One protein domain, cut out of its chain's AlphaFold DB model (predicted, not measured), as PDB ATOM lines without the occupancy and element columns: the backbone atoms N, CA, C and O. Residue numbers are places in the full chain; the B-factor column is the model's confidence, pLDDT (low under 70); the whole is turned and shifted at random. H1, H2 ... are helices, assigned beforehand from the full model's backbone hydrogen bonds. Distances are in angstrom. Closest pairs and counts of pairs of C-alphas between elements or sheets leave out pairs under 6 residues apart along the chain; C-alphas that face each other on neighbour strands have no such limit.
ATOM      1  N   LYS A   2      22.341 180.747   6.650       32.75
ATOM      2  CA  LYS A   2      23.734 180.693   7.176       32.75
ATOM      3  C   LYS A   2      24.523 179.383   6.929       32.75
ATOM      4  O   LYS A   2      25.741 179.399   7.022       32.75
ATOM      5  N   ARG A   3      23.865 178.259   6.598       38.94
ATOM      6  CA  ARG A   3      24.536 176.960   6.342       38.94
ATOM      7  C   ARG A   3      25.062 176.784   4.911       38.94
ATOM      8  O   ARG A   3      26.013 176.045   4.726       38.94
ATOM      9  N   VAL A   4      24.494 177.489   3.930       38.94
ATOM     10  CA  VAL A   4      24.919 177.396   2.516       38.94
ATOM     11  C   VAL A   4      26.208 178.195   2.275       38.94
ATOM     12  O   VAL A   4      27.069 177.780   1.507       38.94
ATOM     13  N   ALA A   5      26.398 179.294   3.014       33.53
ATOM     14  CA  ALA A   5      27.601 180.123   2.938       33.53
ATOM     15  C   ALA A   5      28.867 179.425   3.479       33.53
ATOM     16  O   ALA A   5      29.959 179.669   2.974       33.53
ATOM     17  N   LEU A   6      28.739 178.518   4.459       36.25
ATOM     18  CA  LEU A   6      29.895 177.794   5.009       36.25
ATOM     19  C   LEU A   6      30.464 176.753   4.030       36.25
ATOM     20  O   LEU A   6      31.672 176.542   3.995       36.25
ATOM     21  N   THR A   7      29.613 176.131   3.211       43.72
ATOM     22  CA  THR A   7      30.035 175.133   2.214       43.72
ATOM     23  C   THR A   7      30.684 175.790   0.993       43.72
ATOM     24  O   THR A   7      31.616 175.233   0.419       43.72
ATOM     25  N   LEU A   8      30.262 177.011   0.638       35.84
ATOM     26  CA  LEU A   8      30.875 177.791  -0.443       35.84
ATOM     27  C   LEU A   8      32.287 178.293  -0.081       35.84
ATOM     28  O   LEU A   8      33.182 178.269  -0.922       35.84
ATOM     29  N   CYS A   9      32.522 178.677   1.179       33.50
ATOM     30  CA  CYS A   9      33.856 179.086   1.641       33.50
ATOM     31  C   CYS A   9      34.878 177.936   1.649       33.50
ATOM     32  O   CYS A   9      36.069 178.193   1.496       33.50
ATOM     33  N   ALA A  10      34.440 176.677   1.769       42.31
ATOM     34  CA  ALA A  10      35.327 175.518   1.639       42.31
ATOM     35  C   ALA A  10      35.764 175.266   0.181       42.31
ATOM     36  O   ALA A  10      36.864 174.782  -0.056       42.31
ATOM     37  N   LEU A  11      34.937 175.633  -0.805       41.28
ATOM     38  CA  LEU A  11      35.265 175.496  -2.231       41.28
ATOM     39  C   LEU A  11      36.299 176.532  -2.704       41.28
ATOM     40  O   LEU A  11      37.124 176.220  -3.561       41.28
ATOM     41  N   LEU A  12      36.301 177.738  -2.125       40.75
ATOM     42  CA  LEU A  12      37.239 178.808  -2.496       40.75
ATOM     43  C   LEU A  12      38.633 178.644  -1.868       40.75
ATOM     44  O   LEU A  12      39.624 179.017  -2.490       40.75
ATOM     45  N   THR A  13      38.744 178.036  -0.684       42.78
ATOM     46  CA  THR A  13      40.052 177.708  -0.082       42.78
ATOM     47  C   THR A  13      40.683 176.451  -0.682       42.78
ATOM     48  O   THR A  13      41.907 176.331  -0.689       42.78
ATOM     49  N   LEU A  14      39.881 175.551  -1.263       45.25
ATOM     50  CA  LEU A  14      40.391 174.418  -2.038       45.25
ATOM     51  C   LEU A  14      41.012 174.867  -3.366       45.25
ATOM     52  O   LEU A  14      42.036 174.322  -3.740       45.25
ATOM     53  N   GLY A  15      40.489 175.894  -4.045       41.25
ATOM     54  CA  GLY A  15      41.024 176.338  -5.344       41.25
ATOM     55  C   GLY A  15      42.469 176.868  -5.320       41.25
ATOM     56  O   GLY A  15      43.190 176.697  -6.298       41.25
ATOM     57  N   GLY A  16      42.911 177.471  -4.209       39.34
ATOM     58  CA  GLY A  16      44.279 177.998  -4.050       39.34
ATOM     59  C   GLY A  16      45.300 176.992  -3.502       39.34
ATOM     60  O   GLY A  16      46.496 177.162  -3.713       39.34
ATOM     61  N   LEU A  17      44.838 175.932  -2.827       40.53
ATOM     62  CA  LEU A  17      45.674 174.831  -2.324       40.53
ATOM     63  C   LEU A  17      45.705 173.621  -3.279       40.53
ATOM     64  O   LEU A  17      46.625 172.813  -3.189       40.53
ATOM     65  N   ALA A  18      44.756 173.528  -4.220       47.41
ATOM     66  CA  ALA A  18      44.548 172.395  -5.130       47.41
ATOM     67  C   ALA A  18      45.574 172.238  -6.271       47.41
ATOM     68  O   ALA A  18      45.308 171.504  -7.217       47.41
ATOM     69  N   SER A  19      46.719 172.925  -6.235       58.84
ATOM     70  CA  SER A  19      47.791 172.719  -7.227       58.84
ATOM     71  C   SER A  19      49.052 172.086  -6.641       58.84
ATOM     72  O   SER A  19      49.920 171.643  -7.393       58.84
ATOM     73  N   ALA A  20      49.176 172.025  -5.313       75.38
ATOM     74  CA  ALA A  20      50.412 171.589  -4.679       75.38
ATOM     75  C   ALA A  20      50.585 170.065  -4.726       75.38
ATOM     76  O   ALA A  20      51.712 169.585  -4.857       75.38
ATOM     77  N   SER A  21      49.496 169.292  -4.633       84.19
ATOM     78  CA  SER A  21      49.590 167.832  -4.551       84.19
ATOM     79  C   SER A  21      49.798 167.201  -5.925       84.19
ATOM     80  O   SER A  21      50.655 166.327  -6.056       84.19
ATOM     81  N   ASP A  22      49.083 167.659  -6.959       84.19
ATOM     82  CA  ASP A  22      49.306 167.238  -8.350       84.19
ATOM     83  C   ASP A  22      50.719 167.610  -8.825       84.19
ATOM     84  O   ASP A  22      51.419 166.776  -9.402       84.19
ATOM     85  N   ALA A  23      51.195 168.820  -8.506       83.62
ATOM     86  CA  ALA A  23      52.563 169.234  -8.822       83.62
ATOM     87  C   ALA A  23      53.613 168.359  -8.113       83.62
ATOM     88  O   ALA A  23      54.541 167.871  -8.762       83.62
ATOM     89  N   ALA A  24      53.431 168.078  -6.816       84.75
ATOM     90  CA  ALA A  24      54.310 167.181  -6.065       84.75
ATOM     91  C   ALA A  24      54.299 165.745  -6.621       84.75
ATOM     92  O   ALA A  24      55.329 165.067  -6.631       84.75
ATOM     93  N   MET A  25      53.152 165.263  -7.120       91.56
ATOM     94  CA  MET A  25      53.098 163.985  -7.838       91.56
ATOM     95  C   MET A  25      53.847 164.047  -9.167       91.56
ATOM     96  O   MET A  25      54.500 163.070  -9.517       91.56
ATOM     97  N   GLY A  26      53.847 165.184  -9.863       86.69
ATOM     98  CA  GLY A  26      54.670 165.395 -11.052       86.69
ATOM     99  C   GLY A  26      56.171 165.305 -10.790       86.69
ATOM    100  O   GLY A  26      56.894 164.722 -11.593       86.69
ATOM    101  N   GLU A  27      56.658 165.812  -9.659       88.56
ATOM    102  CA  GLU A  27      58.063 165.631  -9.260       88.56
ATOM    103  C   GLU A  27      58.401 164.160  -8.979       88.56
ATOM    104  O   GLU A  27      59.500 163.701  -9.283       88.56
ATOM    105  N   LYS A  28      57.451 163.404  -8.418       90.62
ATOM    106  CA  LYS A  28      57.645 161.999  -8.037       90.62
ATOM    107  C   LYS A  28      57.503 161.021  -9.206       90.62
ATOM    108  O   LYS A  28      58.225 160.028  -9.251       90.62
ATOM    109  N   LEU A  29      56.523 161.250 -10.076       93.25
ATOM    110  CA  LEU A  29      56.120 160.337 -11.147       93.25
ATOM    111  C   LEU A  29      56.714 160.713 -12.508       93.25
ATOM    112  O   LEU A  29      56.631 159.895 -13.414       93.25
ATOM    113  N   GLY A  30      57.353 161.880 -12.630       93.00
ATOM    114  CA  GLY A  30      58.100 162.285 -13.819       93.00
ATOM    115  C   GLY A  30      57.319 163.174 -14.790       93.00
ATOM    116  O   GLY A  30      56.163 163.543 -14.571       93.00
ATOM    117  N   ASP A  31      57.983 163.562 -15.878       90.44
ATOM    118  CA  ASP A  31      57.441 164.526 -16.843       90.44
ATOM    119  C   ASP A  31      56.285 163.956 -17.675       90.44
ATOM    120  O   ASP A  31      55.353 164.683 -18.020       90.44
ATOM    121  N   ASP A  32      56.282 162.643 -17.906       91.62
ATOM    122  CA  ASP A  32      55.188 161.923 -18.558       91.62
ATOM    123  C   ASP A  32      53.886 161.961 -17.739       91.62
ATOM    124  O   ASP A  32      52.798 161.872 -18.306       91.62
ATOM    125  N   TYR A  33      53.968 162.112 -16.413       94.50
ATOM    126  CA  TYR A  33      52.824 162.425 -15.561       94.50
ATOM    127  C   TYR A  33      52.397 163.889 -15.699       94.50
ATOM    128  O   TYR A  33      51.204 164.173 -15.802       94.50
ATOM    129  N   LYS A  34      53.340 164.837 -15.707       90.19
ATOM    130  CA  LYS A  34      53.012 166.275 -15.735       90.19
ATOM    131  C   LYS A  34      52.209 166.656 -16.978       90.19
ATOM    132  O   LYS A  34      51.251 167.419 -16.862       90.19
ATOM    133  N   SER A  35      52.565 166.097 -18.134       90.62
ATOM    134  CA  SER A  35      51.890 166.346 -19.414       90.62
ATOM    135  C   SER A  35      50.702 165.418 -19.696       90.62
ATOM    136  O   SER A  35      50.085 165.527 -20.755       90.62
ATOM    137  N   ALA A  36      50.391 164.477 -18.799       94.19
ATOM    138  CA  ALA A  36      49.330 163.500 -19.009       94.19
ATOM    139  C   ALA A  36      47.924 164.114 -18.896       94.19
ATOM    140  O   ALA A  36      47.686 165.087 -18.173       94.19
ATOM    141  N   SER A  37      46.966 163.485 -19.584       96.19
ATOM    142  CA  SER A  37      45.546 163.804 -19.431       96.19
ATOM    143  C   SER A  37      45.065 163.515 -17.994       96.19
ATOM    144  O   SER A  37      45.682 162.708 -17.294       96.19
ATOM    145  N   PRO A  38      43.944 164.107 -17.533       96.75
ATOM    146  CA  PRO A  38      43.383 163.828 -16.207       96.75
ATOM    147  C   PRO A  38      43.202 162.329 -15.928       96.75
ATOM    148  O   PRO A  38      43.621 161.835 -14.882       96.75
ATOM    149  N   LYS A  39      42.653 161.590 -16.902       97.06
ATOM    150  CA  LYS A  39      42.507 160.132 -16.833       97.06
ATOM    151  C   LYS A  39      43.868 159.468 -16.624       97.06
ATOM    152  O   LYS A  39      44.036 158.704 -15.679       97.06
ATOM    153  N   ASP A  40      44.842 159.777 -17.477       97.00
ATOM    154  CA  ASP A  40      46.153 159.119 -17.459       97.00
ATOM    155  C   ASP A  40      46.942 159.431 -16.181       97.00
ATOM    156  O   ASP A  40      47.618 158.548 -15.650       97.00
ATOM    157  N   LYS A  41      46.802 160.640 -15.620       97.56
ATOM    158  CA  LYS A  41      47.344 160.977 -14.296       97.56
ATOM    159  C   LYS A  41      46.764 160.076 -13.204       97.56
ATOM    160  O   LYS A  41      47.523 159.478 -12.437       97.56
ATOM    161  N   CYS A  42      45.439 159.897 -13.162       97.56
ATOM    162  CA  CYS A  42      44.799 158.980 -12.213       97.56
ATOM    163  C   CYS A  42      45.288 157.530 -12.385       97.56
ATOM    164  O   CYS A  42      45.531 156.843 -11.390       97.56
ATOM    165  N   ILE A  43      45.484 157.069 -13.626       97.62
ATOM    166  CA  ILE A  43      46.026 155.731 -13.911       97.62
ATOM    167  C   ILE A  43      47.464 155.594 -13.420       97.62
ATOM    168  O   ILE A  43      47.777 154.619 -12.740       97.62
ATOM    169  N   LYS A  44      48.331 156.573 -13.692       97.25
ATOM    170  CA  LYS A  44      49.721 156.568 -13.211       97.25
ATOM    171  C   LYS A  44      49.792 156.510 -11.686       97.25
ATOM    172  O   LYS A  44      50.555 155.710 -11.147       97.25
ATOM    173  N   ILE A  45      48.944 157.267 -10.987       97.12
ATOM    174  CA  ILE A  45      48.828 157.169  -9.525       97.12
ATOM    175  C   ILE A  45      48.373 155.760  -9.111       97.12
ATOM    176  O   ILE A  45      48.967 155.162  -8.213       97.12
ATOM    177  N   ALA A  46      47.354 155.189  -9.761       97.06
ATOM    178  CA  ALA A  46      46.862 153.844  -9.454       97.06
ATOM    179  C   ALA A  46      47.931 152.752  -9.662       97.06
ATOM    180  O   ALA A  46      48.045 151.838  -8.839       97.06
ATOM    181  N   VAL A  47      48.736 152.860 -10.722       96.19
ATOM    182  CA  VAL A  47      49.884 151.983 -10.989       96.19
ATOM    183  C   VAL A  47      50.936 152.132  -9.896       96.19
ATOM    184  O   VAL A  47      51.332 151.137  -9.293       96.19
ATOM    185  N   ALA A  48      51.307 153.367  -9.551       95.75
ATOM    186  CA  ALA A  48      52.262 153.655  -8.482       95.75
ATOM    187  C   ALA A  48      51.821 153.079  -7.121       95.75
ATOM    188  O   ALA A  48      52.653 152.593  -6.349       95.75
ATOM    189  N   TYR A  49      50.512 153.056  -6.841       95.19
ATOM    190  CA  TYR A  49      49.951 152.343  -5.690       95.19
ATOM    191  C   TYR A  49      50.164 150.828  -5.762       95.19
ATOM    192  O   TYR A  49      50.575 150.224  -4.770       95.19
ATOM    193  N   ALA A  50      49.843 150.204  -6.897       94.69
ATOM    194  CA  ALA A  50      49.956 148.756  -7.073       94.69
ATOM    195  C   ALA A  50      51.416 148.287  -6.974       94.69
ATOM    196  O   ALA A  50      51.707 147.278  -6.330       94.69
ATOM    197  N   ASP A  51      52.327 149.079  -7.535       93.81
ATOM    198  CA  ASP A  51      53.755 148.782  -7.614       93.81
ATOM    199  C   ASP A  51      54.540 149.289  -6.390       93.81
ATOM    200  O   ASP A  51      55.765 149.216  -6.352       93.81
ATOM    201  N   LYS A  52      53.833 149.751  -5.344       92.69
ATOM    202  CA  LYS A  52      54.399 150.198  -4.057       92.69
ATOM    203  C   LYS A  52      55.471 151.288  -4.203       92.69
ATOM    204  O   LYS A  52      56.422 151.348  -3.424       92.69
ATOM    205  N   VAL A  53      55.294 152.176  -5.180       94.06
ATOM    206  CA  VAL A  53      56.159 153.348  -5.384       94.06
ATOM    207  C   VAL A  53      56.051 154.305  -4.194       94.06
ATOM    208  O   VAL A  53      57.055 154.876  -3.767       94.06
ATOM    209  N   PHE A  54      54.848 154.446  -3.627       92.50
ATOM    210  CA  PHE A  54      54.606 155.241  -2.424       92.50
ATOM    211  C   PHE A  54      55.014 154.454  -1.167       92.50
ATOM    212  O   PHE A  54      54.355 153.486  -0.785       92.50
ATOM    213  N   LYS A  55      56.099 154.871  -0.504       85.88
ATOM    214  CA  LYS A  55      56.756 154.150   0.605       85.88
ATOM    215  C   LYS A  55      56.241 154.534   1.998       85.88
ATOM    216  O   LYS A  55      56.808 154.108   3.001       85.88
ATOM    217  N   GLY A  56      55.169 155.323   2.095       85.12
ATOM    218  CA  GLY A  56      54.616 155.731   3.387       85.12
ATOM    219  C   GLY A  56      53.277 156.461   3.327       85.12
ATOM    220  O   GLY A  56      52.748 156.789   2.261       85.12
ATOM    221  N   SER A  57      52.736 156.743   4.514       86.56
ATOM    222  CA  SER A  57      51.431 157.392   4.691       86.56
ATOM    223  C   SER A  57      51.396 158.827   4.159       86.56
ATOM    224  O   SER A  57      50.369 159.245   3.633       86.56
ATOM    225  N   LYS A  58      52.508 159.572   4.242       89.25
ATOM    226  CA  LYS A  58      52.614 160.937   3.701       89.25
ATOM    227  C   LYS A  58      52.445 160.953   2.180       89.25
ATOM    228  O   LYS A  58      51.608 161.690   1.675       89.25
ATOM    229  N   GLU A  59      53.187 160.103   1.471       89.06
ATOM    230  CA  GLU A  59      53.110 159.998   0.006       89.06
ATOM    231  C   GLU A  59      51.742 159.473  -0.447       89.06
ATOM    232  O   GLU A  59      51.164 159.991  -1.390       89.06
ATOM    233  N   THR A  60      51.173 158.515   0.289       91.12
ATOM    234  CA  THR A  60      49.814 158.003   0.041       91.12
ATOM    235  C   THR A  60      48.752 159.101   0.186       91.12
ATOM    236  O   THR A  60      47.863 159.228  -0.652       91.12
ATOM    237  N   ARG A  61      48.848 159.944   1.224       90.88
ATOM    238  CA  ARG A  61      47.933 161.082   1.405       90.88
ATOM    239  C   ARG A  61      48.091 162.119   0.294       90.88
ATOM    240  O   ARG A  61      47.081 162.589  -0.209       90.88
ATOM    241  N   ALA A  62      49.325 162.429  -0.107       91.25
ATOM    242  CA  ALA A  62      49.589 163.347  -1.214       91.25
ATOM    243  C   ALA A  62      49.046 162.805  -2.546       91.25
ATOM    244  O   ALA A  62      48.409 163.540  -3.290       91.25
ATOM    245  N   ALA A  63      49.205 161.505  -2.808       94.06
ATOM    246  CA  ALA A  63      48.640 160.854  -3.986       94.06
ATOM    247  C   ALA A  63      47.101 160.884  -3.993       94.06
ATOM    248  O   ALA A  63      46.498 161.102  -5.038       94.06
ATOM    249  N   GLN A  64      46.450 160.692  -2.836       94.19
ATOM    250  CA  GLN A  64      44.993 160.853  -2.733       94.19
ATOM    251  C   GLN A  64      44.560 162.310  -2.942       94.19
ATOM    252  O   GLN A  64      43.584 162.548  -3.645       94.19
ATOM    253  N   ALA A  65      45.286 163.274  -2.372       92.81
ATOM    254  CA  ALA A  65      45.006 164.691  -2.585       92.81
ATOM    255  C   ALA A  65      45.155 165.074  -4.067       92.81
ATOM    256  O   ALA A  65      44.282 165.741  -4.603       92.81
ATOM    257  N   ALA A  66      46.175 164.561  -4.763       94.94
ATOM    258  CA  ALA A  66      46.334 164.761  -6.203       94.94
ATOM    259  C   ALA A  66      45.154 164.185  -7.009       94.94
ATOM    260  O   ALA A  66      44.671 164.835  -7.931       94.94
ATOM    261  N   ILE A  67      44.638 163.001  -6.646       96.00
ATOM    262  CA  ILE A  67      43.410 162.459  -7.257       96.00
ATOM    263  C   ILE A  67      42.247 163.437  -7.064       96.00
ATOM    264  O   ILE A  67      41.563 163.767  -8.031       96.00
ATOM    265  N   ASP A  68      42.033 163.923  -5.841       94.50
ATOM    266  CA  ASP A  68      40.950 164.862  -5.538       94.50
ATOM    267  C   ASP A  68      41.094 166.172  -6.338       94.50
ATOM    268  O   ASP A  68      40.105 166.669  -6.875       94.50
ATOM    269  N   GLU A  69      42.318 166.694  -6.481       93.75
ATOM    270  CA  GLU A  69      42.645 167.890  -7.273       93.75
ATOM    271  C   GLU A  69      42.354 167.694  -8.769       93.75
ATOM    272  O   GLU A  69      41.686 168.528  -9.385       93.75
ATOM    273  N   ILE A  70      42.775 166.562  -9.346       95.94
ATOM    274  CA  ILE A  70      42.511 166.217 -10.751       95.94
ATOM    275  C   ILE A  70      41.003 166.132 -11.008       95.94
ATOM    276  O   ILE A  70      40.498 166.721 -11.969       95.94
ATOM    277  N   PHE A  71      40.271 165.421 -10.143       96.00
ATOM    278  CA  PHE A  71      38.820 165.287 -10.261       96.00
ATOM    279  C   PHE A  71      38.115 166.635 -10.109       96.00
ATOM    280  O   PHE A  71      37.239 166.949 -10.912       96.00
ATOM    281  N   LEU A  72      38.503 167.450  -9.126       94.62
ATOM    282  CA  LEU A  72      37.918 168.770  -8.907       94.62
ATOM    283  C   LEU A  72      38.134 169.686 -10.120       94.62
ATOM    284  O   LEU A  72      37.179 170.297 -10.603       94.62
ATOM    285  N   ALA A  73      39.358 169.750 -10.646       94.31
ATOM    286  CA  ALA A  73      39.680 170.549 -11.825       94.31
ATOM    287  C   ALA A  73      38.904 170.086 -13.069       94.31
ATOM    288  O   ALA A  73      38.430 170.910 -13.851       94.31
ATOM    289  N   TYR A  74      38.739 168.772 -13.249       95.50
ATOM    290  CA  TYR A  74      37.977 168.214 -14.364       95.50
ATOM    291  C   TYR A  74      36.479 168.519 -14.252       95.50
ATOM    292  O   TYR A  74      35.874 169.007 -15.204       95.50
ATOM    293  N   VAL A  75      35.894 168.286 -13.077       95.88
ATOM    294  CA  VAL A  75      34.467 168.508 -12.810       95.88
ATOM    295  C   VAL A  75      34.097 169.986 -12.931       95.88
ATOM    296  O   VAL A  75      33.040 170.297 -13.471       95.88
ATOM    297  N   ASN A  76      34.968 170.907 -12.509       94.62
ATOM    298  CA  ASN A  76      34.719 172.352 -12.584       94.62
ATOM    299  C   ASN A  76      34.608 172.916 -14.011       94.62
ATOM    300  O   ASN A  76      34.219 174.071 -14.161       94.62
ATOM    301  N   LYS A  77      34.883 172.117 -15.049       94.94
ATOM    302  CA  LYS A  77      34.572 172.472 -16.443       94.94
ATOM    303  C   LYS A  77      33.068 172.464 -16.736       94.94
ATOM    304  O   LYS A  77      32.640 173.055 -17.718       94.94
ATOM    305  N   GLY A  78      32.270 171.774 -15.919       95.62
ATOM    306  CA  GLY A  78      30.817 171.758 -16.042       95.62
ATOM    307  C   GLY A  78      30.196 173.035 -15.483       95.62
ATOM    308  O   GLY A  78      30.419 173.378 -14.322       95.62
ATOM    309  N   GLU A  79      29.376 173.711 -16.283       94.69
ATOM    310  CA  GLU A  79      28.705 174.955 -15.880       94.69
ATOM    311  C   GLU A  79      27.532 174.703 -14.919       94.69
ATOM    312  O   GLU A  79      27.296 175.482 -13.997       94.69
ATOM    313  N   THR A  80      26.828 173.580 -15.085       96.69
ATOM    314  CA  THR A  80      25.678 173.188 -14.257       96.69
ATOM    315  C   THR A  80      26.032 172.067 -13.283       96.69
ATOM    316  O   THR A  80      26.980 171.308 -13.501       96.69
ATOM    317  N   SER A  81      25.254 171.909 -12.211       96.69
ATOM    318  CA  SER A  81      25.431 170.804 -11.259       96.69
ATOM    319  C   SER A  81      25.259 169.424 -11.908       96.69
ATOM    320  O   SER A  81      26.000 168.496 -11.584       96.69
ATOM    321  N   GLU A  82      24.361 169.298 -12.891       97.12
ATOM    322  CA  GLU A  82      24.217 168.081 -13.697       97.12
ATOM    323  C   GLU A  82      25.456 167.812 -14.562       97.12
ATOM    324  O   GLU A  82      25.954 166.685 -14.587       97.12
ATOM    325  N   ALA A  83      25.983 168.834 -15.249       97.81
ATOM    326  CA  ALA A  83      27.188 168.696 -16.066       97.81
ATOM    327  C   ALA A  83      28.393 168.286 -15.208       97.81
ATOM    328  O   ALA A  83      29.133 167.375 -15.574       97.81
ATOM    329  N   LYS A  84      28.542 168.892 -14.024       98.19
ATOM    330  CA  LYS A  84      29.561 168.522 -13.033       98.19
ATOM    331  C   LYS A  84      29.450 167.053 -12.619       98.19
ATOM    332  O   LYS A  84      30.451 166.338 -12.604       98.19
ATOM    333  N   LEU A  85      28.239 166.581 -12.319       97.88
ATOM    334  CA  LEU A  85      28.005 165.183 -11.961       97.88
ATOM    335  C   LEU A  85      28.335 164.231 -13.121       97.88
ATOM    336  O   LEU A  85      29.002 163.220 -12.906       97.88
ATOM    337  N   LYS A  86      27.937 164.566 -14.354       98.38
ATOM    338  CA  LYS A  86      28.264 163.766 -15.545       98.38
ATOM    339  C   LYS A  86      29.768 163.682 -15.783       98.38
ATOM    340  O   LYS A  86      30.265 162.579 -15.975       98.38
ATOM    341  N   LEU A  87      30.494 164.797 -15.679       98.25
ATOM    342  CA  LEU A  87      31.955 164.825 -15.803       98.25
ATOM    343  C   LEU A  87      32.643 163.995 -14.707       98.25
ATOM    344  O   LEU A  87      33.607 163.283 -14.985       98.25
ATOM    345  N   LEU A  88      32.131 164.021 -13.471       97.88
ATOM    346  CA  LEU A  88      32.620 163.145 -12.400       97.88
ATOM    347  C   LEU A  88      32.473 161.668 -12.794       97.88
ATOM    348  O   LEU A  88      33.426 160.899 -12.669       97.88
ATOM    349  N   GLY A  89      31.293 161.280 -13.283       97.81
ATOM    350  CA  GLY A  89      31.026 159.918 -13.745       97.81
ATOM    351  C   GLY A  89      31.868 159.514 -14.952       97.81
ATOM    352  O   GLY A  89      32.397 158.408 -14.984       97.81
ATOM    353  N   GLU A  90      32.035 160.414 -15.919       98.06
ATOM    354  CA  GLU A  90      32.842 160.195 -17.117       98.06
ATOM    355  C   GLU A  90      34.293 159.875 -16.754       98.06
ATOM    356  O   GLU A  90      34.793 158.819 -17.142       98.06
ATOM    357  N   LEU A  91      34.946 160.729 -15.958       97.75
ATOM    358  CA  LEU A  91      36.340 160.515 -15.582       97.75
ATOM    359  C   LEU A  91      36.507 159.225 -14.765       97.75
ATOM    360  O   LEU A  91      37.438 158.467 -15.027       97.75
ATOM    361  N   ARG A  92      35.577 158.920 -13.844       97.38
ATOM    362  CA  ARG A  92      35.572 157.646 -13.095       97.38
ATOM    363  C   ARG A  92      35.471 156.433 -14.023       97.38
ATOM    364  O   ARG A  92      36.238 155.485 -13.877       97.38
ATOM    365  N   ASN A  93      34.554 156.462 -14.987       97.19
ATOM    366  CA  ASN A  93      34.345 155.354 -15.919       97.19
ATOM    367  C   ASN A  93      35.540 155.169 -16.862       97.19
ATOM    368  O   ASN A  93      35.943 154.036 -17.139       97.19
ATOM    369  N   GLN A  94      36.130 156.271 -17.332       97.44
ATOM    370  CA  GLN A  94      37.340 156.246 -18.149       97.44
ATOM    371  C   GLN A  94      38.509 155.616 -17.383       97.44
ATOM    372  O   GLN A  94      39.173 154.721 -17.909       97.44
ATOM    373  N   THR A  95      38.742 156.022 -16.130       97.12
ATOM    374  CA  THR A  95      39.846 155.477 -15.327       97.12
ATOM    375  C   THR A  95      39.609 154.023 -14.925       97.12
ATOM    376  O   THR A  95      40.542 153.219 -14.946       97.12
ATOM    377  N   GLU A  96      38.377 153.635 -14.595       96.50
ATOM    378  CA  GLU A  96      38.049 152.243 -14.274       96.50
ATOM    379  C   GLU A  96      38.247 151.317 -15.481       96.50
ATOM    380  O   GLU A  96      38.867 150.256 -15.353       96.50
ATOM    381  N   THR A  97      37.789 151.742 -16.660       96.81
ATOM    382  CA  THR A  97      37.933 150.981 -17.910       96.81
ATOM    383  C   THR A  97      39.403 150.779 -18.268       96.81
ATOM    384  O   THR A  97      39.820 149.655 -18.557       96.81
ATOM    385  N   GLU A  98      40.211 151.836 -18.178       97.06
ATOM    386  CA  GLU A  98      41.644 151.769 -18.470       97.06
ATOM    387  C   GLU A  98      42.395 150.901 -17.445       97.06
ATOM    388  O   GLU A  98      43.210 150.061 -17.823       97.06
ATOM    389  N   CYS A  99      42.071 151.007 -16.147       97.00
ATOM    390  CA  CYS A  99      42.625 150.113 -15.120       97.00
ATOM    391  C   CYS A  99      42.324 148.641 -15.433       97.00
ATOM    392  O   CYS A  99      43.178 147.772 -15.239       97.00
ATOM    393  N   LYS A 100      41.108 148.334 -15.899       96.50
ATOM    394  CA  LYS A 100      40.719 146.969 -16.263       96.50
ATOM    395  C   LYS A 100      41.531 146.462 -17.457       96.50
ATOM    396  O   LYS A 100      42.140 145.400 -17.348       96.50
ATOM    397  N   ALA A 101      41.608 147.246 -18.534       96.12
ATOM    398  CA  ALA A 101      42.398 146.906 -19.717       96.12
ATOM    399  C   ALA A 101      43.884 146.693 -19.372       96.12
ATOM    400  O   ALA A 101      44.495 145.711 -19.803       96.12
ATOM    401  N   LEU A 102      44.442 147.549 -18.510       95.88
ATOM    402  CA  LEU A 102      45.814 147.431 -18.025       95.88
ATOM    403  C   LEU A 102      46.047 146.135 -17.239       95.88
ATOM    404  O   LEU A 102      47.071 145.481 -17.416       95.88
ATOM    405  N   ASN A 103      45.114 145.733 -16.374       96.62
ATOM    406  CA  ASN A 103      45.235 144.470 -15.643       96.62
ATOM    407  C   ASN A 103      45.155 143.253 -16.562       96.62
ATOM    408  O   ASN A 103      45.878 142.281 -16.339       96.62
ATOM    409  N   ASP A 104      44.294 143.298 -17.578       95.06
ATOM    410  CA  ASP A 104      44.182 142.223 -18.560       95.06
ATOM    411  C   ASP A 104      45.493 142.061 -19.346       95.06
ATOM    412  O   ASP A 104      45.936 140.934 -19.565       95.06
ATOM    413  N   ALA A 105      46.166 143.166 -19.693       94.44
ATOM    414  CA  ALA A 105      47.503 143.146 -20.289       94.44
ATOM    415  C   ALA A 105      48.571 142.619 -19.309       94.44
ATOM    416  O   ALA A 105      49.240 141.625 -19.596       94.44
ATOM    417  N   ARG A 106      48.659 143.195 -18.100       93.25
ATOM    418  CA  ARG A 106      49.634 142.800 -17.064       93.25
ATOM    419  C   ARG A 106      49.537 141.316 -16.705       93.25
ATOM    420  O   ARG A 106      50.557 140.677 -16.479       93.25
ATOM    421  N   ARG A 107      48.330 140.737 -16.674       92.94
ATOM    422  CA  ARG A 107      48.113 139.307 -16.382       92.94
ATOM    423  C   ARG A 107      48.547 138.374 -17.511       92.94
ATOM    424  O   ARG A 107      48.894 137.230 -17.216       92.94
ATOM    425  N   LYS A 108      48.512 138.832 -18.769       93.19
ATOM    426  CA  LYS A 108      49.046 138.073 -19.913       93.19
ATOM    427  C   LYS A 108      50.567 137.981 -19.840       93.19
ATOM    428  O   LYS A 108      51.113 136.915 -20.094       93.19
ATOM    429  N   GLU A 109      51.221 139.067 -19.438       92.25
ATOM    430  CA  GLU A 109      52.678 139.132 -19.284       92.25
ATOM    431  C   GLU A 109      53.159 138.428 -18.007       92.25
ATOM    432  O   GLU A 109      54.105 137.645 -18.031       92.25
ATOM    433  N   ASN A 110      52.486 138.663 -16.878       91.75
ATOM    434  CA  ASN A 110      52.804 138.056 -15.593       91.75
ATOM    435  C   ASN A 110      51.530 137.824 -14.770       91.75
ATOM    436  O   ASN A 110      50.953 138.745 -14.190       91.75
ATOM    437  N   LYS A 111      51.136 136.554 -14.608       86.81
ATOM    438  CA  LYS A 111      49.948 136.166 -13.822       86.81
ATOM    439  C   LYS A 111      49.968 136.659 -12.366       86.81
ATOM    440  O   LYS A 111      48.906 136.745 -11.755       86.81
ATOM    441  N   LYS A 112      51.145 136.958 -11.803       90.31
ATOM    442  CA  LYS A 112      51.325 137.466 -10.432       90.31
ATOM    443  C   LYS A 112      51.541 138.984 -10.368       90.31
ATOM    444  O   LYS A 112      51.873 139.491  -9.298       90.31
ATOM    445  N   ALA A 113      51.382 139.709 -11.477       89.12
ATOM    446  CA  ALA A 113      51.516 141.162 -11.480       89.12
ATOM    447  C   ALA A 113      50.544 141.803 -10.465       89.12
ATOM    448  O   ALA A 113      49.378 141.397 -10.403       89.12
ATOM    449  N   PRO A 114      50.990 142.808  -9.683       92.75
ATOM    450  CA  PRO A 114      50.110 143.555  -8.792       92.75
ATOM    451  C   PRO A 114      48.891 144.105  -9.534       92.75
ATOM    452  O   PRO A 114      49.025 144.636 -10.639       92.75
ATOM    453  N   TYR A 115      47.711 143.970  -8.922       93.88
ATOM    454  CA  TYR A 115      46.454 144.425  -9.508       93.88
ATOM    455  C   TYR A 115      46.308 145.941  -9.360       93.88
ATOM    456  O   TYR A 115      46.275 146.469  -8.246       93.88
ATOM    457  N   VAL A 116      46.177 146.634 -10.486       96.44
ATOM    458  CA  VAL A 116      45.974 148.081 -10.543       96.44
ATOM    459  C   VAL A 116      44.497 148.379 -10.330       96.44
ATOM    460  O   VAL A 116      43.653 148.048 -11.157       96.44
ATOM    461  N   ARG A 117      44.154 148.996  -9.202       94.75
ATOM    462  CA  ARG A 117      42.768 149.364  -8.895       94.75
ATOM    463  C   ARG A 117      42.569 150.861  -9.083       94.75
ATOM    464  O   ARG A 117      43.341 151.633  -8.515       94.75
ATOM    465  N   HIS A 118      41.486 151.234  -9.769       94.12
ATOM    466  CA  HIS A 118      40.979 152.609  -9.801       94.12
ATOM    467  C   HIS A 118      40.949 153.211  -8.391       94.12
ATOM    468  O   HIS A 118      40.536 152.559  -7.422       94.12
ATOM    469  N   LYS A 119      41.411 154.455  -8.284       94.94
ATOM    470  CA  LYS A 119      41.398 155.221  -7.043       94.94
ATOM    471  C   LYS A 119      40.321 156.284  -7.150       94.94
ATOM    472  O   LYS A 119      40.423 157.211  -7.946       94.94
ATOM    473  N   GLU A 120      39.281 156.106  -6.349       93.94
ATOM    474  CA  GLU A 120      38.170 157.043  -6.293       93.94
ATOM    475  C   GLU A 120      38.624 158.385  -5.701       93.94
ATOM    476  O   GLU A 120      39.456 158.393  -4.783       93.94
ATOM    477  N   PRO A 121      38.049 159.512  -6.157       93.38
ATOM    478  CA  PRO A 121      38.138 160.746  -5.396       93.38
ATOM    479  C   PRO A 121      37.475 160.559  -4.028       93.38
ATOM    480  O   PRO A 121      36.605 159.701  -3.849       93.38
ATOM    481  N   ASN A 122      37.850 161.377  -3.057       91.25
ATOM    482  CA  ASN A 122      37.299 161.329  -1.713       91.25
ATOM    483  C   ASN A 122      35.764 161.426  -1.732       91.25
ATOM    484  O   ASN A 122      35.177 162.228  -2.466       91.25
ATOM    485  N   SER A 123      35.105 160.631  -0.884       90.56
ATOM    486  CA  SER A 123      33.648 160.628  -0.741       90.56
ATOM    487  C   SER A 123      33.071 162.019  -0.479       90.56
ATOM    488  O   SER A 123      31.975 162.295  -0.946       90.56
ATOM    489  N   ASN A 124      33.796 162.911   0.204       89.44
ATOM    490  CA  ASN A 124      33.342 164.281   0.458       89.44
ATOM    491  C   ASN A 124      33.243 165.117  -0.826       89.44
ATOM    492  O   ASN A 124      32.272 165.853  -0.992       89.44
ATOM    493  N   LEU A 125      34.205 164.982  -1.748       91.19
ATOM    494  CA  LEU A 125      34.161 165.663  -3.047       91.19
ATOM    495  C   LEU A 125      32.971 165.153  -3.868       91.19
ATOM    496  O   LEU A 125      32.172 165.942  -4.366       91.19
ATOM    497  N   GLN A 126      32.812 163.827  -3.944       95.31
ATOM    498  CA  GLN A 126      31.676 163.207  -4.633       95.31
ATOM    499  C   GLN A 126      30.338 163.641  -4.016       95.31
ATOM    500  O   GLN A 126      29.406 163.969  -4.750       95.31
ATOM    501  N   LEU A 127      30.258 163.685  -2.679       91.62
ATOM    502  CA  LEU A 127      29.073 164.096  -1.931       91.62
ATOM    503  C   LEU A 127      28.701 165.557  -2.212       91.62
ATOM    504  O   LEU A 127      27.526 165.852  -2.404       91.62
ATOM    505  N   ALA A 128      29.679 166.460  -2.283       91.12
ATOM    506  CA  ALA A 128      29.429 167.864  -2.600       91.12
ATOM    507  C   ALA A 128      28.844 168.037  -4.013       91.12
ATOM    508  O   ALA A 128      27.849 168.742  -4.190       91.12
ATOM    509  N   VAL A 129      29.416 167.347  -5.009       93.44
ATOM    510  CA  VAL A 129      28.937 167.393  -6.402       93.44
ATOM    511  C   VAL A 129      27.513 166.849  -6.508       93.44
ATOM    512  O   VAL A 129      26.635 167.509  -7.064       93.44
ATOM    513  N   LEU A 130      27.256 165.669  -5.934       94.12
ATOM    514  CA  LEU A 130      25.928 165.060  -6.003       94.12
ATOM    515  C   LEU A 130      24.884 165.844  -5.188       94.12
ATOM    516  O   LEU A 130      23.734 165.920  -5.610       94.12
ATOM    517  N   GLN A 131      25.261 166.475  -4.067       91.50
ATOM    518  CA  GLN A 131      24.342 167.289  -3.263       91.50
ATOM    519  C   GLN A 131      23.894 168.522  -4.032       91.50
ATOM    520  O   GLN A 131      22.702 168.816  -4.045       91.50
ATOM    521  N   SER A 132      24.827 169.204  -4.706       92.19
ATOM    522  CA  SER A 132      24.493 170.341  -5.567       92.19
ATOM    523  C   SER A 132      23.457 169.937  -6.615       92.19
ATOM    524  O   SER A 132      22.438 170.603  -6.755       92.19
ATOM    525  N   TYR A 133      23.666 168.803  -7.292       94.69
ATOM    526  CA  TYR A 133      22.746 168.326  -8.322       94.69
ATOM    527  C   TYR A 133      21.363 167.951  -7.776       94.69
ATOM    528  O   TYR A 133      20.342 168.333  -8.353       94.69
ATOM    529  N   VAL A 134      21.304 167.219  -6.659       91.50
ATOM    530  CA  VAL A 134      20.018 166.805  -6.078       91.50
ATOM    531  C   VAL A 134      19.239 168.006  -5.548       91.50
ATOM    532  O   VAL A 134      18.028 168.054  -5.737       91.50
ATOM    533  N   VAL A 135      19.899 168.993  -4.939       89.94
ATOM    534  CA  VAL A 135      19.225 170.218  -4.481       89.94
ATOM    535  C   VAL A 135      18.640 170.996  -5.659       89.94
ATOM    536  O   VAL A 135      17.468 171.365  -5.596       89.94
ATOM    537  N   ASP A 136      19.405 171.182  -6.737       91.00
ATOM    538  CA  ASP A 136      18.941 171.916  -7.921       91.00
ATOM    539  C   ASP A 136      17.789 171.194  -8.640       91.00
ATOM    540  O   ASP A 136      16.900 171.837  -9.195       91.00
ATOM    541  N   THR A 137      17.777 169.856  -8.606       90.88
ATOM    542  CA  THR A 137      16.814 169.046  -9.372       90.88
ATOM    543  C   THR A 137      15.580 168.655  -8.561       90.88
ATOM    544  O   THR A 137      14.445 168.798  -9.019       90.88
ATOM    545  N   ALA A 138      15.774 168.138  -7.347       89.25
ATOM    546  CA  ALA A 138      14.697 167.619  -6.511       89.25
ATOM    547  C   ALA A 138      14.140 168.660  -5.527       89.25
ATOM    548  O   ALA A 138      12.994 168.543  -5.077       89.25
ATOM    549  N   GLY A 139      14.910 169.714  -5.243       85.75
ATOM    550  CA  GLY A 139      14.558 170.754  -4.285       85.75
ATOM    551  C   GLY A 139      14.710 170.318  -2.821       85.75
ATOM    552  O   GLY A 139      15.089 169.185  -2.524       85.75
TER     553      GLY A 139
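This is residues 2 to 139 of the 264 residues of an uncharacterized protein of Planctomycetes bacterium (UniProt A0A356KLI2). A long helix, H6, runs along one side of the domain; the helical hairpin of H4 and H5 packs on its residues 83 to 99, and H2 and the short H3 pack on that hairpin in turn. From the far end of H6 the chain folds back through the long unnamed stretch 110 to 122 to H7, which meets residues 81 to 88 of H6 in a V, while H1, before H2 in the chain, meets H2 only through their link and touches no helix. The printed part has 138 residues with seven named helices, H1 to H7 in chain order, and no named strand; the class is all helix. It is compact, with a radius of gyration of the C-alphas of 16.3 A, yet elongated, spanning 55 by 28 by 25 A.

H6, residues 81 to 109, is the longest helix at 42.5 A, from C-alpha 81 at (25.431, 170.804, -11.259) to C-alpha 109 at (52.678, 139.132, -19.284). H4 is residues 38 to 50, 18.8 A long, and H5 is residues 57 to 75, 26.8 A long. H2, residues 20 to 29, and H3, residues 31 to 34, are shorter. H1, residues 2 to 17, is 24.6 A long and begins with C-alpha 2 at (23.734, 180.693, 7.176). H7, residues 123 to 138, is 21.0 A long.

H6 touches H4 with its residues 91 to 99 alone, at a steep tilt of 45 degrees, the same way; the closest C-alphas, of Lys 39 and Thr 95, are 5.6 A apart. H5 touches H6 with residues 71 to 75 alone, the closest C-alphas being those of Val 75 and Lys 84 at 4.9 A. H4 and H5 form a helical hairpin at a shallow tilt of 20 degrees, opposite ways, with the C-alphas of Pro 38 and Ile 70 closest at 6.0 A. H6 and H7 form another, at a steep tilt of 41 degrees, with the C-alphas of Ser 81 and Tyr 133 closest at 4.7 A. Farther out, H2 touches H5 at a steep tilt of 65 degrees, opposite ways, the C-alphas of Asp 22 and Ala 66 being closest at 4.4 A. H3 touches H4, the closest C-alphas being those of Tyr 33 and Lys 41 at 5.8 A. The helix packing is mostly crossed, with 1 of 5 tilted pairs shallow. H1 is near H5, and H1 and H2 meet only through their link; H4 and H7 are apart. Every O i to N i+4 pair is within hydrogen-bond range in H2, H4, H5, H6 and H7, against 6 of 12 in H1; H3 is too short for such a pair.

The two C-alphas farthest apart, of Lys 2 and Glu 109, are 57.1 A apart. The printed part has no cut. The link from H6 to H7, with 13 residues, is long. The mean pLDDT of the printed part is 86.5; residues 2 to 19 are under 70, and H1 has a mean of 39.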